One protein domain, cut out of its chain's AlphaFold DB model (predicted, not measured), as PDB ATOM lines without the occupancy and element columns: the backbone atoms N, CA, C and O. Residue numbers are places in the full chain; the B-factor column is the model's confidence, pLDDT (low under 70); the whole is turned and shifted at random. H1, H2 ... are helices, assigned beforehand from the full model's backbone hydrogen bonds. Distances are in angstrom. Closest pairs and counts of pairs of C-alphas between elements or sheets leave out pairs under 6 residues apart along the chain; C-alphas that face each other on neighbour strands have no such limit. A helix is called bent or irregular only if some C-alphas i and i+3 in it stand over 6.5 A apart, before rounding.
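AT A GLANCE: This is residues 3 to 61 of the 358 residues of a protein of Phlebotomus papatasi (UniProt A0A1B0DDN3). Three helices make a loose, open frame: H1 is a long arm whose end, residues 18 to 22, packs on H3, while H2 is set off to one side and touches no helix. H3 follows H2 after a tight turn and leads back under the end of H1; residues 3 to 14 of H1 and residues 32 to 38 stick out. The printed part has 59 residues with three named helices in the order H1, H2, H3 and no named strand, and its class is all helix. It is loose, with a radius of gyration of the C-alphas of 13.0 A and spans of 34 by 27 by 19 A.

HOW THE PARTS SIT: H1, residues 3 to 22, touches H3, residues 46 to 60, with residues 18 to 22 alone. Their closest C-alphas, those of Val 22 and Lys 53, are 5.8 A apart. The two helices run opposite ways at a steep tilt of 54 degrees. H2, residues 34 to 43, is apart from H1. H2 and H3 meet only through their link. Every O i to N i+4 pair is within hydrogen-bond range in H1 and H3, but 4 of 6 are in H2.

IN THESE COORDINATES: H1 begins at C-alpha 3, (126.371, 136.723, 98.992), and is 28.8 A long from first to last C-alpha. H2 measures 15.3 A and is irregular: C-alphas 35 and 38 are 7.0 A apart. H3 measures 20.8 A and ends at C-alpha 60, (133.958, 151.283, 118.497).

THE WHOLE: The two C-alphas farthest apart, those of Tyr 35 and Thr 61, are 36.6 A apart. The printed part has no cut. The link from H1 to H2 is long, with 11 residues, and that from H2 to H3 is tight, with 2. The mean pLDDT of the printed part is 72.0; 19 residues are under 70, among them residues 24 to 32 and 36 to 38.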
ATOM      1  N   GLN A   3     127.004 136.792  97.672       59.09
ATOM      2  CA  GLN A   3     126.371 136.723  98.992       59.09
ATOM      3  C   GLN A   3     127.162 137.509 100.038       59.09
ATOM      4  O   GLN A   3     126.583 138.287 100.801       59.09
ATOM      5  N   THR A   4     128.487 137.371 100.037       70.06
ATOM      6  CA  THR A   4     129.377 138.149 100.905       70.06
ATOM      7  C   THR A   4     129.225 139.657 100.661       70.06
ATOM      8  O   THR A   4     129.037 140.414 101.611       70.06
ATOM      9  N   ASN A   5     129.191 140.109  99.401       72.81
ATOM     10  CA  ASN A   5     129.010 141.532  99.073       72.81
ATOM     11  C   ASN A   5     127.640 142.081  99.507       72.81
ATOM     12  O   ASN A   5     127.550 143.181 100.065       72.81
ATOM     13  N   ARG A   6     126.563 141.312  99.298       71.19
ATOM     14  CA  ARG A   6     125.212 141.688  99.746       71.19
ATOM     15  C   ARG A   6     125.128 141.744 101.271       71.19
ATOM     16  O   ARG A   6     124.562 142.692 101.810       71.19
ATOM     17  N   THR A   7     125.745 140.785 101.955       80.19
ATOM     18  CA  THR A   7     125.819 140.737 103.422       80.19
ATOM     19  C   THR A   7     126.562 141.951 103.965       80.19
ATOM     20  O   THR A   7     126.029 142.652 104.819       80.19
ATOM     21  N   PHE A   8     127.726 142.287 103.406       79.81
ATOM     22  CA  PHE A   8     128.456 143.491 103.803       79.81
ATOM     23  C   PHE A   8     127.671 144.776 103.540       79.81
ATOM     24  O   PHE A   8     127.690 145.684 104.368       79.81
ATOM     25  N   THR A   9     126.916 144.841 102.443       83.50
ATOM     26  CA  THR A   9     126.057 145.996 102.143       83.50
ATOM     27  C   THR A   9     124.910 146.128 103.147       83.50
ATOM     28  O   THR A   9     124.619 147.230 103.615       83.50
ATOM     29  N   LEU A  10     124.258 145.021 103.507       81.44
ATOM     30  CA  LEU A  10     123.189 145.009 104.509       81.44
ATOM     31  C   LEU A  10     123.721 145.358 105.900       81.44
ATOM     32  O   LEU A  10     123.115 146.171 106.598       81.44
ATOM     33  N   ILE A  11     124.882 144.812 106.270       78.75
ATOM     34  CA  ILE A  11     125.582 145.149 107.513       78.75
ATOM     35  C   ILE A  11     125.919 146.644 107.528       78.75
ATOM     36  O   ILE A  11     125.583 147.327 108.489       78.75
ATOM     37  N   SER A  12     126.489 147.181 106.446       81.69
ATOM     38  CA  SER A  12     126.831 148.604 106.325       81.69
ATOM     39  C   SER A  12     125.602 149.512 106.467       81.69
ATOM     40  O   SER A  12     125.619 150.439 107.276       81.69
ATOM     41  N   LYS A  13     124.494 149.204 105.776       81.19
ATOM     42  CA  LYS A  13     123.230 149.955 105.907       81.19
ATOM     43  C   LYS A  13     122.643 149.875 107.317       81.19
ATOM     44  O   LYS A  13     122.100 150.863 107.807       81.19
ATOM     45  N   THR A  14     122.768 148.723 107.974       78.56
ATOM     46  CA  THR A  14     122.298 148.530 109.352       78.56
ATOM     47  C   THR A  14     123.133 149.348 110.333       78.56
ATOM     48  O   THR A  14     122.570 150.078 111.143       78.56
ATOM     49  N   ILE A  15     124.463 149.307 110.214       79.94
ATOM     50  CA  ILE A  15     125.380 150.112 111.035       79.94
ATOM     51  C   ILE A  15     125.101 151.605 110.838       79.94
ATOM     52  O   ILE A  15     124.983 152.336 111.819       79.94
ATOM     53  N   GLN A  16     124.920 152.051 109.592       77.69
ATOM     54  CA  GLN A  16     124.576 153.440 109.292       77.69
ATOM     55  C   GLN A  16     123.244 153.851 109.938       77.69
ATOM     56  O   GLN A  16     123.146 154.935 110.508       77.69
ATOM     57  N   SER A  17     122.230 152.982 109.886       77.31
ATOM     58  CA  SER A  17     120.929 153.217 110.524       77.31
ATOM     59  C   SER A  17     121.049 153.349 112.049       77.31
ATOM     60  O   SER A  17     120.516 154.294 112.632       77.31
ATOM     61  N   LEU A  18     121.820 152.465 112.693       78.69
ATOM     62  CA  LEU A  18     122.098 152.525 114.134       78.69
ATOM     63  C   LEU A  18     122.883 153.791 114.518       78.69
ATOM     64  O   LEU A  18     122.579 154.421 115.527       78.69
ATOM     65  N   GLY A  19     123.859 154.202 113.703       76.56
ATOM     66  CA  GLY A  19     124.613 155.442 113.915       76.56
ATOM     67  C   GLY A  19     123.741 156.694 113.787       76.56
ATOM     68  O   GLY A  19     123.844 157.609 114.608       76.56
ATOM     69  N   ASN A  20     122.828 156.708 112.812       77.75
ATOM     70  CA  ASN A  20     121.860 157.790 112.618       77.75
ATOM     71  C   ASN A  20     120.854 157.881 113.781       77.75
ATOM     72  O   ASN A  20     120.469 158.986 114.160       77.75
ATOM     73  N   LEU A  21     120.462 156.740 114.368       75.50
ATOM     74  CA  LEU A  21     119.575 156.686 115.537       75.50
ATOM     75  C   LEU A  21     120.171 157.437 116.740       75.50
ATOM     76  O   LEU A  21     119.453 158.151 117.437       75.50
ATOM     77  N   VAL A  22     121.482 157.307 116.958       74.69
ATOM     78  CA  VAL A  22     122.193 157.855 118.127       74.69
ATOM     79  C   VAL A  22     122.736 159.275 117.898       74.69
ATOM     80  O   VAL A  22     122.864 160.045 118.847       74.69
ATOM     81  N   SER A  23     123.043 159.653 116.653       70.31
ATOM     82  CA  SER A  23     123.714 160.926 116.314       70.31
ATOM     83  C   SER A  23     122.765 162.119 116.125       70.31
ATOM     84  O   SER A  23     123.119 163.087 115.452       70.31
ATOM     85  N   SER A  24     121.546 162.062 116.655       54.03
ATOM     86  CA  SER A  24     120.404 162.883 116.232       54.03
ATOM     87  C   SER A  24     120.649 164.405 116.346       54.03
ATOM     88  O   SER A  24     120.338 165.033 117.353       54.03
ATOM     89  N   ARG A  25     121.135 165.034 115.266       49.06
ATOM     90  CA  ARG A  25     120.982 166.482 115.009       49.06
ATOM     91  C   ARG A  25     119.678 166.825 114.277       49.06
ATOM     92  O   ARG A  25     119.370 167.998 114.115       49.06
ATOM     93  N   SER A  26     118.875 165.839 113.884       50.75
ATOM     94  CA  SER A  26     117.533 166.076 113.343       50.75
ATOM     95  C   SER A  26     116.633 164.859 113.568       50.75
ATOM     96  O   SER A  26     116.640 163.886 112.821       50.75
ATOM     97  N   ALA A  27     115.804 164.915 114.611       47.59
ATOM     98  CA  ALA A  27     114.836 163.876 114.983       47.59
ATOM     99  C   ALA A  27     113.693 163.656 113.957       47.59
ATOM    100  O   ALA A  27     112.690 163.022 114.269       47.59
ATOM    101  N   GLN A  28     113.815 164.181 112.736       51.25
ATOM    102  CA  GLN A  28     112.742 164.226 111.740       51.25
ATOM    103  C   GLN A  28     112.890 163.201 110.606       51.25
ATOM    104  O   GLN A  28     111.977 163.083 109.798       51.25
ATOM    105  N   GLN A  29     113.985 162.432 110.529       53.41
ATOM    106  CA  GLN A  29     114.281 161.620 109.334       53.41
ATOM    107  C   GLN A  29     114.425 160.102 109.543       53.41
ATOM    108  O   GLN A  29     114.987 159.420 108.691       53.41
ATOM    109  N   LEU A  30     113.917 159.538 110.643       56.59
ATOM    110  CA  LEU A  30     113.984 158.080 110.872       56.59
ATOM    111  C   LEU A  30     112.741 157.316 110.392       56.59
ATOM    112  O   LEU A  30     112.814 156.111 110.165       56.59
ATOM    113  N   CYS A  31     111.612 157.999 110.188       56.66
ATOM    114  CA  CYS A  31     110.382 157.377 109.710       56.66
ATOM    115  C   CYS A  31     110.201 157.679 108.220       56.66
ATOM    116  O   CYS A  31     109.806 158.778 107.840       56.66
ATOM    117  N   LYS A  32     110.552 156.707 107.375       57.66
ATOM    118  CA  LYS A  32     110.477 156.841 105.913       57.66
ATOM    119  C   LYS A  32     109.038 156.726 105.386       57.66
ATOM    120  O   LYS A  32     108.761 157.205 104.294       57.66
ATOM    121  N   GLU A  33     108.146 156.103 106.160       71.88
ATOM    122  CA  GLU A  33     106.764 155.800 105.779       71.88
ATOM    123  C   GLU A  33     105.819 156.011 106.971       71.88
ATOM    124  O   GLU A  33     106.005 155.416 108.033       71.88
ATOM    125  N   GLU A  34     104.787 156.838 106.793       68.69
ATOM    126  CA  GLU A  34     103.912 157.344 107.865       68.69
ATOM    127  C   GLU A  34     103.217 156.235 108.678       68.69
ATOM    128  O   GLU A  34     103.123 156.327 109.904       68.69
ATOM    129  N   TYR A  35     102.830 155.128 108.031       73.81
ATOM    130  CA  TYR A  35     102.189 153.990 108.704       73.81
ATOM    131  C   TYR A  35     103.120 153.261 109.691       73.81
ATOM    132  O   TYR A  35     102.647 152.631 110.637       73.81
ATOM    133  N   THR A  36     104.444 153.368 109.525       66.75
ATOM    134  CA  THR A  36     105.427 152.767 110.448       66.75
ATOM    135  C   THR A  36     105.726 153.654 111.657       66.75
ATOM    136  O   THR A  36     106.389 153.217 112.600       66.75
ATOM    137  N   GLY A  37     105.220 154.892 111.676       68.12
ATOM    138  CA  GLY A  37     105.560 155.885 112.693       68.12
ATOM    139  C   GLY A  37     105.135 155.496 114.107       68.12
ATOM    140  O   GLY A  37     105.885 155.722 115.057       68.12
ATOM    141  N   GLN A  38     103.965 154.871 114.268       69.00
ATOM    142  CA  GLN A  38     103.501 154.412 115.586       69.00
ATOM    143  C   GLN A  38     104.328 153.233 116.108       69.00
ATOM    144  O   GLN A  38     104.693 153.209 117.282       69.00
ATOM    145  N   LEU A  39     104.692 152.303 115.219       70.62
ATOM    146  CA  LEU A  39     105.570 151.180 115.539       70.62
ATOM    147  C   LEU A  39     106.940 151.694 115.994       70.62
ATOM    148  O   LEU A  39     107.443 151.306 117.045       70.62
ATOM    149  N   TYR A  40     107.510 152.640 115.249       68.19
ATOM    150  CA  TYR A  40     108.815 153.207 115.568       68.19
ATOM    151  C   TYR A  40     108.823 153.914 116.927       68.19
ATOM    152  O   TYR A  40     109.759 153.738 117.700       68.19
ATOM    153  N   LYS A  41     107.757 154.650 117.270       70.12
ATOM    154  CA  LYS A  41     107.607 155.285 118.593       70.12
ATOM    155  C   LYS A  41     107.528 154.272 119.741       70.12
ATOM    156  O   LYS A  41     107.993 154.576 120.834       70.12
ATOM    157  N   ALA A  42     106.971 153.084 119.503       72.38
ATOM    158  CA  ALA A  42     106.885 152.032 120.516       72.38
ATOM    159  C   ALA A  42     108.241 151.354 120.795       72.38
ATOM    160  O   ALA A  42     108.510 150.977 121.935       72.38
ATOM    161  N   PHE A  43     109.106 151.218 119.782       66.69
ATOM    162  CA  PHE A  43     110.408 150.544 119.913       66.69
ATOM    163  C   PHE A  43     111.570 151.503 120.210       66.69
ATOM    164  O   PHE A  43     112.444 151.185 121.020       66.69
ATOM    165  N   SER A  44     111.567 152.695 119.615       68.12
ATOM    166  CA  SER A  44     112.642 153.691 119.731       68.12
ATOM    167  C   SER A  44     112.458 154.581 120.957       68.12
ATOM    168  O   SER A  44     112.334 155.800 120.866       68.12
ATOM    169  N   THR A  45     112.428 153.945 122.127       79.12
ATOM    170  CA  THR A  45     112.410 154.637 123.419       79.12
ATOM    171  C   THR A  45     113.780 155.229 123.746       79.12
ATOM    172  O   THR A  45     114.812 154.768 123.261       79.12
ATOM    173  N   GLU A  46     113.816 156.204 124.650       77.81
ATOM    174  CA  GLU A  46     115.062 156.814 125.132       77.81
ATOM    175  C   GLU A  46     116.030 155.767 125.722       77.81
ATOM    176  O   GLU A  46     117.234 155.799 125.475       77.81
ATOM    177  N   LYS A  47     115.486 154.744 126.403       78.62
ATOM    178  CA  LYS A  47     116.249 153.584 126.892       78.62
ATOM    179  C   LYS A  47     116.879 152.778 125.755       78.62
ATOM    180  O   LYS A  47     118.019 152.341 125.884       78.62
ATOM    181  N   HIS A  48     116.154 152.584 124.653       80.69
ATOM    182  CA  HIS A  48     116.665 151.879 123.478       80.69
ATOM    183  C   HIS A  48     117.785 152.673 122.799       80.69
ATOM    184  O   HIS A  48     118.840 152.113 122.517       80.69
ATOM    185  N   VAL A  49     117.612 153.988 122.628       80.88
ATOM    186  CA  VAL A  49     118.645 154.871 122.059       80.88
ATOM    187  C   VAL A  49     119.913 154.858 122.920       80.88
ATOM    188  O   VAL A  49     121.011 154.701 122.388       80.88
ATOM    189  N   MET A  50     119.776 154.933 124.248       80.50
ATOM    190  CA  MET A  50     120.905 154.830 125.182       80.50
ATOM    191  C   MET A  50     121.605 153.464 125.117       80.50
ATOM    192  O   MET A  50     122.833 153.404 125.128       80.50
ATOM    193  N   ALA A  51     120.848 152.370 125.000       82.19
ATOM    194  CA  ALA A  51     121.411 151.028 124.854       82.19
ATOM    195  C   ALA A  51     122.172 150.856 123.527       82.19
ATOM    196  O   ALA A  51     123.263 150.286 123.518       82.19
ATOM    197  N   VAL A  52     121.636 151.385 122.421       82.62
ATOM    198  CA  VAL A  52     122.306 151.372 121.110       82.62
ATOM    199  C   VAL A  52     123.558 152.249 121.132       82.62
ATOM    200  O   VAL A  52     124.592 151.831 120.618       82.62
ATOM    201  N   LYS A  53     123.513 153.420 121.779       82.69
ATOM    202  CA  LYS A  53     124.684 154.288 121.970       82.69
ATOM    203  C   LYS A  53     125.801 153.570 122.719       82.69
ATOM    204  O   LYS A  53     126.919 153.507 122.222       82.69
ATOM    205  N   HIS A  54     125.476 152.971 123.862       81.38
ATOM    206  CA  HIS A  54     126.430 152.193 124.646       81.38
ATOM    207  C   HIS A  54     126.992 151.008 123.844       81.38
ATOM    208  O   HIS A  54     128.189 150.743 123.879       81.38
ATOM    209  N   PHE A  55     126.154 150.307 123.075       81.12
ATOM    210  CA  PHE A  55     126.610 149.229 122.197       81.12
ATOM    211  C   PHE A  55     127.595 149.727 121.128       81.12
ATOM    212  O   PHE A  55     128.646 149.116 120.944       81.12
ATOM    213  N   LEU A  56     127.293 150.842 120.453       81.75
ATOM    214  CA  LEU A  56     128.186 151.435 119.454       81.75
ATOM    215  C   LEU A  56     129.496 151.929 120.079       81.75
ATOM    216  O   LEU A  56     130.547 151.724 119.479       81.75
ATOM    217  N   GLU A  57     129.463 152.498 121.287       79.50
ATOM    218  CA  GLU A  57     130.668 152.847 122.051       79.50
ATOM    219  C   GLU A  57     131.514 151.597 122.326       79.50
ATOM    220  O   GLU A  57     132.679 151.549 121.928       79.50
ATOM    221  N   VAL A  58     130.920 150.539 122.890       73.44
ATOM    222  CA  VAL A  58     131.612 149.266 123.156       73.44
ATOM    223  C   VAL A  58     132.241 148.700 121.882       73.44
ATOM    224  O   VAL A  58     133.427 148.378 121.896       73.44
ATOM    225  N   VAL A  59     131.498 148.629 120.775       73.06
ATOM    226  CA  VAL A  59     132.006 148.101 119.497       73.06
ATOM    227  C   VAL A  59     133.086 149.007 118.900       73.06
ATOM    228  O   VAL A  59     134.088 148.495 118.408       73.06
ATOM    229  N   SER A  60     132.947 150.333 118.988       69.19
ATOM    230  CA  SER A  60     133.958 151.283 118.497       69.19
ATOM    231  C   SER A  60     135.264 151.244 119.299       69.19
ATOM    232  O   SER A  60     136.325 151.546 118.762       69.19
ATOM    233  N   THR A  61     135.207 150.815 120.566       62.94
ATOM    234  CA  THR A  61     136.404 150.580 121.389       62.94
ATOM    235  C   THR A  61     137.081 149.229 121.136       62.94
ATOM    236  O   THR A  61     138.205 149.030 121.602       62.94
TER     237      THR A  61